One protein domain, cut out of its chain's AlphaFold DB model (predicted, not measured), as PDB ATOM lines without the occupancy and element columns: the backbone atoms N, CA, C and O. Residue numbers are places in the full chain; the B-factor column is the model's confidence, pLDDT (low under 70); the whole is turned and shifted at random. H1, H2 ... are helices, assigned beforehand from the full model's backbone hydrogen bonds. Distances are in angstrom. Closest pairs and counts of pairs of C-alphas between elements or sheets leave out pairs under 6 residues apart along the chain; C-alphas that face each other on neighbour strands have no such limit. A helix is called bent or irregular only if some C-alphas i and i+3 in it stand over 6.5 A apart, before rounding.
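AT A GLANCE: This is residues 39 to 138 of the 412 residues of the protein "Hypothetical protein" of Polarella glacialis (UniProt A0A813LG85). H4 and H5 lie side by side as an antiparallel pair, and the longest helix, H3, crosses over H5 and reaches H4 with its last part. H2 packs across residues 90 to 97 of H3 and stays apart from H5, H1 packs where H2, H3 and H4 come together, and a long link of residues 49 to 64 runs round the outside from H1 to H2. The printed part has 100 residues with five named helices, H1 to H5 in order along the chain, and no named strand; the class is all helix, and the packing is mostly crossed. The whole is compact, with a radius of gyration of the C-alphas of 12.2 A, and rounded, spanning 33 by 32 by 21 A.

IN THESE COORDINATES: H3, residues 84 to 101, is 26.7 A from first to last C-alpha, running from (7.512, 47.927, 14.090) to (30.187, 50.857, 27.800). It is neither bent nor irregular, but only just: C-alphas 84 and 87 are 6.4 A apart. H4 is residues 107 to 117, 15.6 A long, and H5 is residues 122 to 136, 20.6 A long, ending at C-alpha 136 at (18.408, 55.773, 30.081). H2 is residues 65 to 75, 15.1 A long. H1 is residues 39 to 48, 14.4 A long, beginning at C-alpha 39 at (33.549, 40.759, 22.422).

HOW THE PARTS SIT: H3 touches H5 at a steep tilt of 57 degrees, the same way; their closest C-alphas, of Leu 92 and Gly 133, are 4.7 A apart. With residues 96 to 100 alone H3 touches H4, closest at the C-alphas of Gly 100 and Ala 107, 5.1 A, and the two form a helical hairpin at a steep tilt of 43 degrees. H4 and H5 form another helical hairpin, at a shallow tilt of 15 degrees, opposite ways, with the C-alphas of Ala 117 and Gln 125 closest at 5.1 A. H2 touches residues 90 to 97 of H3 alone, at a steep tilt of 62 degrees, opposite ways; the C-alphas of Tyr 73 and Met 93 are closest, 5.6 A. H2 and H4 only just touch, with 3 pairs of C-alphas within 8 A, the closest being Ser 65 and Ala 115, 7.4 A. H1 touches residues 97 to 101 of H3 alone, closest at the C-alphas of Val 44 and His 101, 5.5 A. H1 is about perpendicular to H4, at 75 degrees, and touches it, with the C-alphas of His 48 and Ser 108 closest at 4.6 A. H1 also touches H2, closest at the C-alphas of Val 41 and Val 70, 6.2 A. H5 is apart from H1 and from H2. In H1, H2, H4 and H5 every O i to N i+4 pair is within hydrogen-bond range; in H3 13 of 14 are.

THE WHOLE: The two C-alphas farthest apart are those of Pro 61 and Gly 138, 37.3 A. The printed part has no cut. The link from H1 to H2 is long, with 16 residues, that from H2 to H3 is short, and those from H3 to H4 and from H4 to H5 are tight. The mean pLDDT of the printed part is 96.1, and no printed residue is under 70.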
ATOM      1  N   ALA A  39      32.651  40.855  21.277       98.38
ATOM      2  CA  ALA A  39      33.549  40.759  22.422       98.38
ATOM      3  C   ALA A  39      33.387  41.962  23.362       98.38
ATOM      4  O   ALA A  39      33.352  41.786  24.579       98.38
ATOM      5  N   GLN A  40      33.220  43.166  22.806       98.50
ATOM      6  CA  GLN A  40      32.964  44.375  23.587       98.50
ATOM      7  C   GLN A  40      31.603  44.311  24.283       98.50
ATOM      8  O   GLN A  40      31.537  44.577  25.478       98.50
ATOM      9  N   VAL A  41      30.542  43.875  23.597       98.50
ATOM     10  CA  VAL A  41      29.213  43.709  24.214       98.50
ATOM     11  C   VAL A  41      29.272  42.713  25.379       98.50
ATOM     12  O   VAL A  41      28.771  42.999  26.464       98.50
ATOM     13  N   LYS A  42      29.943  41.563  25.202       98.50
ATOM     14  CA  LYS A  42      30.152  40.589  26.291       98.50
ATOM     15  C   LYS A  42      30.901  41.203  27.470       98.50
ATOM     16  O   LYS A  42      30.541  40.946  28.620       98.50
ATOM     17  N   LYS A  43      31.933  42.000  27.181       98.25
ATOM     18  CA  LYS A  43      32.734  42.689  28.193       98.25
ATOM     19  C   LYS A  43      31.885  43.677  28.993       98.25
ATOM     20  O   LYS A  43      31.918  43.603  30.212       98.25
ATOM     21  N   VAL A  44      31.052  44.493  28.337       98.56
ATOM     22  CA  VAL A  44      30.142  45.443  29.009       98.56
ATOM     23  C   VAL A  44      29.298  44.744  30.075       98.56
ATOM     24  O   VAL A  44      29.297  45.173  31.225       98.56
ATOM     25  N   PHE A  45      28.635  43.635  29.729       98.56
ATOM     26  CA  PHE A  45      27.846  42.874  30.703       98.56
ATOM     27  C   PHE A  45      28.711  42.227  31.787       98.56
ATOM     28  O   PHE A  45      28.316  42.213  32.947       98.56
ATOM     29  N   THR A  46      29.882  41.695  31.437       98.38
ATOM     30  CA  THR A  46      30.765  41.016  32.402       98.38
ATOM     31  C   THR A  46      31.332  41.979  33.442       98.38
ATOM     32  O   THR A  46      31.417  41.619  34.614       98.38
ATOM     33  N   ASP A  47      31.671  43.199  33.029       98.31
ATOM     34  CA  ASP A  47      32.217  44.229  33.913       98.31
ATOM     35  C   ASP A  47      31.159  44.763  34.893       98.31
ATOM     36  O   ASP A  47      31.484  45.117  36.024       98.31
ATOM     37  N   HIS A  48      29.891  44.803  34.476       98.44
ATOM     38  CA  HIS A  48      28.816  45.452  35.229       98.44
ATOM     39  C   HIS A  48      27.893  44.492  35.986       98.44
ATOM     40  O   HIS A  48      27.282  44.906  36.972       98.44
ATOM     41  N   VAL A  49      27.772  43.237  35.543       98.25
ATOM     42  CA  VAL A  49      26.812  42.260  36.075       98.25
ATOM     43  C   VAL A  49      27.556  41.077  36.684       98.25
ATOM     44  O   VAL A  49      28.090  40.196  35.999       98.25
ATOM     45  N   ARG A  50      27.571  41.033  38.019       98.19
ATOM     46  CA  ARG A  50      28.265  39.988  38.773       98.19
ATOM     47  C   ARG A  50      27.697  38.610  38.430       98.19
ATOM     48  O   ARG A  50      26.521  38.338  38.631       98.19
ATOM     49  N   GLY A  51      28.563  37.711  37.964       97.81
ATOM     50  CA  GLY A  51      28.190  36.321  37.687       97.81
ATOM     51  C   GLY A  51      27.457  36.096  36.363       97.81
ATOM     52  O   GLY A  51      27.054  34.971  36.101       97.81
ATOM     53  N   VAL A  52      27.336  37.093  35.480       98.31
ATOM     54  CA  VAL A  52      26.559  36.970  34.227       98.31
ATOM     55  C   VAL A  52      26.976  35.800  33.316       98.31
ATOM     56  O   VAL A  52      26.172  35.270  32.555       98.31
ATOM     57  N   HIS A  53      28.221  35.326  33.417       97.81
ATOM     58  CA  HIS A  53      28.727  34.157  32.683       97.81
ATOM     59  C   HIS A  53      28.046  32.830  33.080       97.81
ATOM     60  O   HIS A  53      28.087  31.845  32.327       97.81
ATOM     61  N   SER A  54      27.438  32.767  34.267       97.75
ATOM     62  CA  SER A  54      26.703  31.595  34.737       97.75
ATOM     63  C   SER A  54      25.232  31.615  34.322       97.75
ATOM     64  O   SER A  54      24.612  30.555  34.338       97.75
ATOM     65  N   PHE A  55      24.696  32.760  33.881       98.12
ATOM     66  CA  PHE A  55      23.277  32.897  33.554       98.12
ATOM     67  C   PHE A  55      22.894  31.994  32.374       98.12
ATOM     68  O   PHE A  55      23.561  31.964  31.330       98.12
ATOM     69  N   LEU A  56      21.809  31.247  32.564       97.62
ATOM     70  CA  LEU A  56      21.240  30.330  31.586       97.62
ATOM     71  C   LEU A  56      19.886  30.858  31.116       97.62
ATOM     72  O   LEU A  56      19.061  31.291  31.919       97.62
ATOM     73  N   PHE A  57      19.643  30.766  29.814       94.94
ATOM     74  CA  PHE A  57      18.349  31.085  29.233       94.94
ATOM     75  C   PHE A  57      17.347  29.990  29.609       94.94
ATOM     76  O   PHE A  57      17.491  28.838  29.185       94.94
ATOM     77  N   ARG A  58      16.330  30.354  30.398       92.75
ATOM     78  CA  ARG A  58      15.285  29.461  30.920       92.75
ATOM     79  C   ARG A  58      15.855  28.229  31.624       92.75
ATOM     80  O   ARG A  58      15.366  27.121  31.413       92.75
ATOM     81  N   ASP A  59      16.957  28.429  32.349       93.38
ATOM     82  CA  ASP A  59      17.717  27.389  33.051       93.38
ATOM     83  C   ASP A  59      18.144  26.199  32.166       93.38
ATOM     84  O   ASP A  59      18.466  25.120  32.660       93.38
ATOM     85  N   LYS A  60      18.194  26.382  30.835       93.94
ATOM     86  CA  LYS A  60      18.583  25.324  29.896       93.94
ATOM     87  C   LYS A  60      20.108  25.156  29.871       93.94
ATOM     88  O   LYS A  60      20.814  26.096  29.485       93.94
ATOM     89  N   PRO A  61      20.647  23.969  30.214       96.19
ATOM     90  CA  PRO A  61      22.086  23.720  30.169       96.19
ATOM     91  C   PRO A  61      22.674  23.997  28.780       96.19
ATOM     92  O   PRO A  61      22.081  23.650  27.764       96.19
ATOM     93  N   GLY A  62      23.838  24.651  28.731       95.94
ATOM     94  CA  GLY A  62      24.519  25.015  27.479       95.94
ATOM     95  C   GLY A  62      23.995  26.281  26.785       95.94
ATOM     96  O   GLY A  62      24.699  26.854  25.957       95.94
ATOM     97  N   HIS A  63      22.821  26.793  27.164       96.06
ATOM     98  CA  HIS A  63      22.234  27.997  26.574       96.06
ATOM     99  C   HIS A  63      22.558  29.241  27.409       96.06
ATOM    100  O   HIS A  63      21.747  29.711  28.203       96.06
ATOM    101  N   LYS A  64      23.767  29.786  27.242       97.94
ATOM    102  CA  LYS A  64      24.226  30.974  27.983       97.94
ATOM    103  C   LYS A  64      23.438  32.231  27.599       97.94
ATOM    104  O   LYS A  64      23.478  32.632  26.436       97.94
ATOM    105  N   SER A  65      22.814  32.903  28.574       98.00
ATOM    106  CA  SER A  65      22.062  34.159  28.366       98.00
ATOM    107  C   SER A  65      22.915  35.248  27.708       98.00
ATOM    108  O   SER A  65      22.431  35.980  26.850       98.00
ATOM    109  N   LEU A  66      24.212  35.296  28.029       98.19
ATOM    110  CA  LEU A  66      25.157  36.252  27.446       98.19
ATOM    111  C   LEU A  66      25.240  36.169  25.912       98.19
ATOM    112  O   LEU A  66      25.364  37.195  25.250       98.19
ATOM    113  N   THR A  67      25.116  34.974  25.328       98.00
ATOM    114  CA  THR A  67      25.084  34.810  23.866       98.00
ATOM    115  C   THR A  67      23.815  35.420  23.267       98.00
ATOM    116  O   THR A  67      23.880  36.076  22.230       98.00
ATOM    117  N   PHE A  68      22.670  35.266  23.937       97.94
ATOM    118  CA  PHE A  68      21.406  35.857  23.492       97.94
ATOM    119  C   PHE A  68      21.405  37.381  23.617       97.94
ATOM    120  O   PHE A  68      20.890  38.043  22.724       97.94
ATOM    121  N   MET A  69      22.026  37.943  24.660       98.56
ATOM    122  CA  MET A  69      22.171  39.398  24.810       98.56
ATOM    123  C   MET A  69      22.989  40.013  23.669       98.56
ATOM    124  O   MET A  69      22.606  41.041  23.115       98.56
ATOM    125  N   VAL A  70      24.079  39.353  23.263       98.50
ATOM    126  CA  VAL A  70      24.875  39.763  22.093       98.50
ATOM    127  C   VAL A  70      24.046  39.686  20.810       98.50
ATOM    128  O   VAL A  70      24.055  40.630  20.021       98.50
ATOM    129  N   GLY A  71      23.298  38.597  20.618       98.19
ATOM    130  CA  GLY A  71      22.387  38.448  19.481       98.19
ATOM    131  C   GLY A  71      21.327  39.550  19.438       98.19
ATOM    132  O   GLY A  71      21.151  40.183  18.402       98.19
ATOM    133  N   ALA A  72      20.694  39.855  20.573       98.12
ATOM    134  CA  ALA A  72      19.688  40.907  20.685       98.12
ATOM    135  C   ALA A  72      20.251  42.306  20.396       98.12
ATOM    136  O   ALA A  72      19.589  43.110  19.749       98.12
ATOM    137  N   TYR A  73      21.488  42.593  20.810       98.62
ATOM    138  CA  TYR A  73      22.168  43.845  20.472       98.62
ATOM    139  C   TYR A  73      22.420  43.992  18.956       98.62
ATOM    140  O   TYR A  73      22.259  45.079  18.388       98.62
ATOM    141  N   ARG A  74      22.813  42.900  18.283       98.25
ATOM    142  CA  ARG A  74      23.125  42.914  16.844       98.25
ATOM    143  C   ARG A  74      21.869  42.914  15.977       98.25
ATOM    144  O   ARG A  74      21.723  43.786  15.124       98.25
ATOM    145  N   GLU A  75      21.001  41.938  16.210       98.12
ATOM    146  CA  GLU A  75      19.905  41.532  15.323       98.12
ATOM    147  C   GLU A  75      18.519  41.670  15.965       98.12
ATOM    148  O   GLU A  75      17.521  41.331  15.334       98.12
ATOM    149  N   GLY A  76      18.436  42.110  17.221       97.69
ATOM    150  CA  GLY A  76      17.172  42.229  17.942       97.69
ATOM    151  C   GLY A  76      16.605  40.915  18.462       97.69
ATOM    152  O   GLY A  76      17.196  39.836  18.365       97.69
ATOM    153  N   LEU A  77      15.416  41.016  19.050       96.62
ATOM    154  CA  LEU A  77      14.675  39.860  19.539       96.62
ATOM    155  C   LEU A  77      13.937  39.184  18.382       96.62
ATOM    156  O   LEU A  77      13.117  39.801  17.700       96.62
ATOM    157  N   ARG A  78      14.216  37.891  18.181       95.69
ATOM    158  CA  ARG A  78      13.680  37.111  17.056       95.69
ATOM    159  C   ARG A  78      12.149  37.098  17.007       95.69
ATOM    160  O   ARG A  78      11.613  37.177  15.910       95.69
ATOM    161  N   ALA A  79      11.472  37.023  18.153       91.12
ATOM    162  CA  ALA A  79      10.009  36.996  18.246       91.12
ATOM    163  C   ALA A  79       9.335  38.264  17.704       91.12
ATOM    164  O   ALA A  79       8.150  38.241  17.417       91.12
ATOM    165  N   PHE A  80      10.081  39.359  17.551       94.81
ATOM    166  CA  PHE A  80       9.549  40.626  17.058       94.81
ATOM    167  C   PHE A  80      10.009  40.938  15.634       94.81
ATOM    168  O   PHE A  80       9.690  42.006  15.126       94.81
ATOM    169  N   ARG A  81      10.777  40.053  14.984       96.19
ATOM    170  CA  ARG A  81      11.358  40.304  13.657       96.19
ATOM    171  C   ARG A  81      10.270  40.634  12.632       96.19
ATOM    172  O   ARG A  81       9.325  39.875  12.472       96.19
ATOM    173  N   GLY A  82      10.449  41.742  11.912       94.81
ATOM    174  CA  GLY A  82       9.503  42.205  10.890       94.81
ATOM    175  C   GLY A  82       8.303  42.990  11.429       94.81
ATOM    176  O   GLY A  82       7.459  43.393  10.639       94.81
ATOM    177  N   SER A  83       8.230  43.228  12.741       94.25
ATOM    178  CA  SER A  83       7.270  44.162  13.341       94.25
ATOM    179  C   SER A  83       7.896  45.540  13.564       94.25
ATOM    180  O   SER A  83       9.114  45.649  13.720       94.25
ATOM    181  N   ASP A  84       7.066  46.573  13.713       89.44
ATOM    182  CA  ASP A  84       7.512  47.927  14.090       89.44
ATOM    183  C   ASP A  84       8.222  47.961  15.458       89.44
ATOM    184  O   ASP A  84       9.011  48.859  15.756       89.44
ATOM    185  N   LEU A  85       7.964  46.960  16.309       93.62
ATOM    186  CA  LEU A  85       8.628  46.797  17.600       93.62
ATOM    187  C   LEU A  85      10.075  46.308  17.471       93.62
ATOM    188  O   LEU A  85      10.861  46.503  18.398       93.62
ATOM    189  N   HIS A  86      10.442  45.680  16.352       96.31
ATOM    190  CA  HIS A  86      11.766  45.095  16.171       96.31
ATOM    191  C   HIS A  86      12.874  46.139  16.281       96.31
ATOM    192  O   HIS A  86      13.757  46.026  17.132       96.31
ATOM    193  N   ASP A  87      12.790  47.169  15.442       96.00
ATOM    194  CA  ASP A  87      13.815  48.200  15.335       96.00
ATOM    195  C   ASP A  87      13.852  49.055  16.600       96.00
ATOM    196  O   ASP A  87      14.927  49.332  17.130       96.00
ATOM    197  N   HIS A  88      12.679  49.370  17.156       95.38
ATOM    198  CA  HIS A  88      12.561  50.068  18.432       95.38
ATOM    199  C   HIS A  88      13.328  49.351  19.555       95.38
ATOM    200  O   HIS A  88      14.169  49.956  20.223       95.38
ATOM    201  N   LEU A  89      13.094  48.046  19.730       96.75
ATOM    202  CA  LEU A  89      13.769  47.248  20.756       96.75
ATOM    203  C   LEU A  89      15.267  47.087  20.472       96.75
ATOM    204  O   LEU A  89      16.062  47.079  21.412       96.75
ATOM    205  N   ILE A  90      15.671  46.994  19.201       97.88
ATOM    206  CA  ILE A  90      17.088  46.991  18.810       97.88
ATOM    207  C   ILE A  90      17.766  48.287  19.246       97.88
ATOM    208  O   ILE A  90      18.829  48.246  19.868       97.88
ATOM    209  N   TRP A  91      17.172  49.439  18.931       97.62
ATOM    210  CA  TRP A  91      17.758  50.736  19.262       97.62
ATOM    211  C   TRP A  91      17.858  50.926  20.771       97.62
ATOM    212  O   TRP A  91      18.908  51.340  21.255       97.62
ATOM    213  N   LEU A  92      16.828  50.538  21.528       97.19
ATOM    214  CA  LEU A  92      16.869  50.582  22.987       97.19
ATOM    215  C   LEU A  92      17.927  49.641  23.569       97.19
ATOM    216  O   LEU A  92      18.714  50.066  24.413       97.19
ATOM    217  N   MET A  93      18.030  48.404  23.074       98.38
ATOM    218  CA  MET A  93      19.078  47.471  23.501       98.38
ATOM    219  C   MET A  93      20.482  48.034  23.234       98.38
ATOM    220  O   MET A  93      21.369  47.921  24.080       98.38
ATOM    221  N   ARG A  94      20.694  48.682  22.085       98.38
ATOM    222  CA  ARG A  94      21.968  49.346  21.765       98.38
ATOM    223  C   ARG A  94      22.235  50.535  22.682       98.38
ATOM    224  O   ARG A  94      23.340  50.623  23.209       98.38
ATOM    225  N   SER A  95      21.220  51.360  22.949       97.94
ATOM    226  CA  SER A  95      21.283  52.461  23.922       97.94
ATOM    227  C   SER A  95      21.769  51.972  25.285       97.94
ATOM    228  O   SER A  95      22.688  52.549  25.855       97.94
ATOM    229  N   ILE A  96      21.183  50.879  25.786       98.25
ATOM    230  CA  ILE A  96      21.524  50.288  27.087       98.25
ATOM    231  C   ILE A  96      22.985  49.832  27.115       98.25
ATOM    232  O   ILE A  96      23.722  50.121  28.057       98.25
ATOM    233  N   VAL A  97      23.416  49.114  26.076       98.56
ATOM    234  CA  VAL A  97      24.780  48.581  26.012       98.56
ATOM    235  C   VAL A  97      25.810  49.704  25.867       98.56
ATOM    236  O   VAL A  97      26.859  49.638  26.503       98.56
ATOM    237  N   HIS A  98      25.534  50.737  25.068       98.44
ATOM    238  CA  HIS A  98      26.423  51.897  24.926       98.44
ATOM    239  C   HIS A  98      26.526  52.691  26.227       98.44
ATOM    240  O   HIS A  98      27.635  52.976  26.665       98.44
ATOM    241  N   TYR A  99      25.403  52.918  26.911       98.12
ATOM    242  CA  TYR A  99      25.387  53.550  28.233       98.12
ATOM    243  C   TYR A  99      26.250  52.790  29.250       98.12
ATOM    244  O   TYR A  99      27.013  53.380  30.015       98.12
ATOM    245  N   GLY A 100      26.180  51.456  29.221       98.19
ATOM    246  CA  GLY A 100      27.059  50.591  30.001       98.19
ATOM    247  C   GLY A 100      28.533  50.700  29.615       98.19
ATOM    248  O   GLY A 100      29.402  50.799  30.476       98.19
ATOM    249  N   HIS A 101      28.827  50.706  28.317       98.38
ATOM    250  CA  HIS A 101      30.187  50.857  27.800       98.38
ATOM    251  C   HIS A 101      30.835  52.184  28.223       98.38
ATOM    252  O   HIS A 101      32.025  52.215  28.524       98.38
ATOM    253  N   GLU A 102      30.047  53.254  28.296       98.06
ATOM    254  CA  GLU A 102      30.466  54.587  28.743       98.06
ATOM    255  C   GLU A 102      30.486  54.737  30.274       98.06
ATOM    256  O   GLU A 102      30.819  55.806  30.782       98.06
ATOM    257  N   SER A 103      30.163  53.672  31.022       97.38
ATOM    258  CA  SER A 103      30.061  53.683  32.488       97.38
ATOM    259  C   SER A 103      29.099  54.756  33.013       97.38
ATOM    260  O   SER A 103      29.380  55.429  34.008       97.38
ATOM    261  N   GLY A 104      27.950  54.913  32.347       97.00
ATOM    262  CA  GLY A 104      26.916  55.856  32.757       97.00
ATOM    263  C   GLY A 104      26.444  55.627  34.207       97.00
ATOM    264  O   GLY A 104      26.476  54.493  34.705       97.00
ATOM    265  N   PRO A 105      25.985  56.672  34.922       94.81
ATOM    266  CA  PRO A 105      25.486  56.541  36.291       94.81
ATOM    267  C   PRO A 105      24.431  55.436  36.434       94.81
ATOM    268  O   PRO A 105      23.445  55.398  35.702       94.81
ATOM    269  N   GLY A 106      24.634  54.503  37.365       94.00
ATOM    270  CA  GLY A 106      23.702  53.387  37.571       94.00
ATOM    271  C   GLY A 106      23.742  52.290  36.496       94.00
ATOM    272  O   GLY A 106      22.913  51.381  36.550       94.00
ATOM    273  N   ALA A 107      24.706  52.301  35.563       97.31
ATOM    274  CA  ALA A 107      24.837  51.296  34.502       97.31
ATOM    275  C   ALA A 107      24.774  49.845  35.011       97.31
ATOM    276  O   ALA A 107      24.071  49.022  34.427       97.31
ATOM    277  N   SER A 108      25.441  49.532  36.131       97.06
ATOM    278  CA  SER A 108      25.397  48.192  36.734       97.06
ATOM    279  C   SER A 108      23.987  47.734  37.077       97.06
ATOM    280  O   SER A 108      23.655  46.576  36.832       97.06
ATOM    281  N   ARG A 109      23.138  48.628  37.594       95.50
ATOM    282  CA  ARG A 109      21.741  48.311  37.907       95.50
ATOM    283  C   ARG A 109      20.966  48.005  36.626       95.50
ATOM    284  O   ARG A 109      20.397  46.925  36.511       95.50
ATOM    285  N   HIS A 110      21.008  48.908  35.650       96.62
ATOM    286  CA  HIS A 110      20.287  48.758  34.383       96.62
ATOM    287  C   HIS A 110      20.686  47.490  33.616       96.62
ATOM    288  O   HIS A 110      19.825  46.736  33.163       96.62
ATOM    289  N   LEU A 111      21.989  47.213  33.508       98.25
ATOM    290  CA  LEU A 111      22.489  46.008  32.847       98.25
ATOM    291  C   LEU A 111      22.141  44.735  33.617       98.25
ATOM    292  O   LEU A 111      21.894  43.712  32.980       98.25
ATOM    293  N   THR A 112      22.103  44.783  34.952       97.81
ATOM    294  CA  THR A 112      21.687  43.638  35.775       97.81
ATOM    295  C   THR A 112      20.222  43.305  35.522       97.81
ATOM    296  O   THR A 112      19.927  42.160  35.198       97.81
ATOM    297  N   GLU A 113      19.328  44.299  35.560       97.12
ATOM    298  CA  GLU A 113      17.897  44.100  35.291       97.12
ATOM    299  C   GLU A 113      17.668  43.467  33.905       97.12
ATOM    300  O   GLU A 113      16.929  42.489  33.768       97.12
ATOM    301  N   VAL A 114      18.355  43.966  32.870       98.19
ATOM    302  CA  VAL A 114      18.279  43.383  31.521       98.19
ATOM    303  C   VAL A 114      18.851  41.965  31.500       98.19
ATOM    304  O   VAL A 114      18.210  41.061  30.970       98.19
ATOM    305  N   ALA A 115      20.027  41.734  32.086       98.00
ATOM    306  CA  ALA A 115      20.657  40.418  32.093       98.00
ATOM    307  C   ALA A 115      19.809  39.352  32.801       98.00
ATOM    308  O   ALA A 115      19.745  38.212  32.335       98.00
ATOM    309  N   GLU A 116      19.135  39.720  33.890       96.69
ATOM    310  CA  GLU A 116      18.191  38.853  34.593       96.69
ATOM    311  C   GLU A 116      16.983  38.515  33.718       96.69
ATOM    312  O   GLU A 116      16.655  37.337  33.587       96.69
ATOM    313  N   ALA A 117      16.404  39.490  33.008       96.19
ATOM    314  CA  ALA A 117      15.301  39.239  32.077       96.19
ATOM    315  C   ALA A 117      15.680  38.283  30.925       96.19
ATOM    316  O   ALA A 117      14.835  37.551  30.410       96.19
ATOM    317  N   PHE A 118      16.959  38.216  30.534       97.44
ATOM    318  CA  PHE A 118      17.464  37.231  29.562       97.44
ATOM    319  C   PHE A 118      17.551  35.794  30.101       97.44
ATOM    320  O   PHE A 118      17.980  34.881  29.381       97.44
ATOM    321  N   ARG A 119      17.133  35.554  31.345       96.00
ATOM    322  CA  ARG A 119      16.865  34.213  31.876       96.00
ATOM    323  C   ARG A 119      15.431  33.756  31.589       96.00
ATOM    324  O   ARG A 119      15.174  32.558  31.646       96.00
ATOM    325  N   ASP A 120      14.543  34.662  31.178       93.06
ATOM    326  CA  ASP A 120      13.127  34.400  30.899       93.06
ATOM    327  C   ASP A 120      12.804  34.373  29.394       93.06
ATOM    328  O   ASP A 120      13.691  34.292  28.543       93.06
ATOM    329  N   CYS A 121      11.516  34.387  29.032       90.06
ATOM    330  CA  CYS A 121      11.059  34.408  27.641       90.06
ATOM    331  C   CYS A 121      11.276  35.775  26.959       90.06
ATOM    332  O   CYS A 121      11.457  36.803  27.609       90.06
ATOM    333  N   GLN A 122      11.205  35.812  25.622       93.00
ATOM    334  CA  GLN A 122      11.461  37.042  24.856       93.00
ATOM    335  C   GLN A 122      10.439  38.159  25.118       93.00
ATOM    336  O   GLN A 122      10.776  39.328  24.960       93.00
ATOM    337  N   ALA A 123       9.223  37.834  25.570       85.62
ATOM    338  CA  ALA A 123       8.245  38.844  25.971       85.62
ATOM    339  C   ALA A 123       8.702  39.617  27.225       85.62
ATOM    340  O   ALA A 123       8.631  40.845  27.253       85.62
ATOM    341  N   VAL A 124       9.236  38.912  28.234       87.94
ATOM    342  CA  VAL A 124       9.815  39.528  29.445       87.94
ATOM    343  C   VAL A 124      11.064  40.341  29.095       87.94
ATOM    344  O   VAL A 124      11.228  41.464  29.575       87.94
ATOM    345  N   GLN A 125      11.902  39.817  28.195       94.62
ATOM    346  CA  GLN A 125      13.076  40.530  27.681       94.62
ATOM    347  C   GLN A 125      12.681  41.847  27.007       94.62
ATOM    348  O   GLN A 125      13.231  42.886  27.349       94.62
ATOM    349  N   ALA A 126      11.698  41.826  26.101       93.75
ATOM    350  CA  ALA A 126      11.235  43.015  25.391       93.75
ATOM    351  C   ALA A 126      10.715  44.101  26.341       93.75
ATOM    352  O   ALA A 126      11.132  45.250  26.225       93.75
ATOM    353  N   ARG A 127       9.865  43.734  27.316       90.62
ATOM    354  CA  ARG A 127       9.370  44.665  28.350       90.62
ATOM    355  C   ARG A 127      10.517  45.318  29.119       90.62
ATOM    356  O   ARG A 127      10.511  46.524  29.346       90.62
ATOM    357  N   THR A 128      11.512  44.520  29.502       94.00
ATOM    358  CA  THR A 128      12.646  45.001  30.297       94.00
ATOM    359  C   THR A 128      13.571  45.901  29.481       94.00
ATOM    360  O   THR A 128      13.955  46.960  29.965       94.00
ATOM    361  N   ILE A 129      13.882  45.526  28.235       96.62
ATOM    362  CA  ILE A 129      14.669  46.354  27.309       96.62
ATOM    363  C   ILE A 129      13.976  47.696  27.076       96.62
ATOM    364  O   ILE A 129      14.631  48.731  27.147       96.62
ATOM    365  N   GLU A 130      12.666  47.690  26.821       94.19
ATOM    366  CA  GLU A 130      11.924  48.921  26.561       94.19
ATOM    367  C   GLU A 130      11.967  49.860  27.773       94.19
ATOM    368  O   GLU A 130      12.423  50.997  27.665       94.19
ATOM    369  N   ARG A 131      11.598  49.349  28.954       91.56
ATOM    370  CA  ARG A 131      11.602  50.115  30.205       91.56
ATOM    371  C   ARG A 131      12.978  50.699  30.526       91.56
ATOM    372  O   ARG A 131      13.092  51.898  30.762       91.56
ATOM    373  N   VAL A 132      14.019  49.865  30.544       94.44
ATOM    374  CA  VAL A 132      15.377  50.297  30.913       94.44
ATOM    375  C   VAL A 132      15.945  51.260  29.868       94.44
ATOM    376  O   VAL A 132      16.581  52.252  30.218       94.44
ATOM    377  N   GLY A 133      15.697  51.004  28.583       95.56
ATOM    378  CA  GLY A 133      16.181  51.855  27.505       95.56
ATOM    379  C   GLY A 133      15.563  53.254  27.534       95.56
ATOM    380  O   GLY A 133      16.276  54.236  27.352       95.56
ATOM    381  N   LEU A 134      14.265  53.359  27.823       92.44
ATOM    382  CA  LEU A 134      13.575  54.645  27.959       92.44
ATOM    383  C   LEU A 134      14.045  55.434  29.184       92.44
ATOM    384  O   LEU A 134      14.282  56.636  29.071       92.44
ATOM    385  N   GLN A 135      14.261  54.757  30.316       90.44
ATOM    386  CA  GLN A 135      14.848  55.374  31.512       90.44
ATOM    387  C   GLN A 135      16.214  56.001  31.200       90.44
ATOM    388  O   GLN A 135      16.448  57.166  31.505       90.44
ATOM    389  N   ILE A 136      17.089  55.270  30.501       93.00
ATOM    390  CA  ILE A 136      18.408  55.773  30.081       93.00
ATOM    391  C   ILE A 136      18.297  56.981  29.141       93.00
ATOM    392  O   ILE A 136      19.132  57.882  29.186       93.00
ATOM    393  N   GLN A 137      17.263  57.036  28.301       92.31
ATOM    394  CA  GLN A 137      17.014  58.171  27.405       92.31
ATOM    395  C   GLN A 137      16.428  59.400  28.118       92.31
ATOM    396  O   GLN A 137      16.092  60.383  27.459       92.31
ATOM    397  N   GLY A 138      16.307  59.363  29.449       86.19
ATOM    398  CA  GLY A 138      15.718  60.444  30.232       86.19
ATOM    399  C   GLY A 138      14.212  60.568  30.022       86.19
ATOM    400  O   GLY A 138      13.635  61.606  30.341       86.19
TER     401      GLY A 138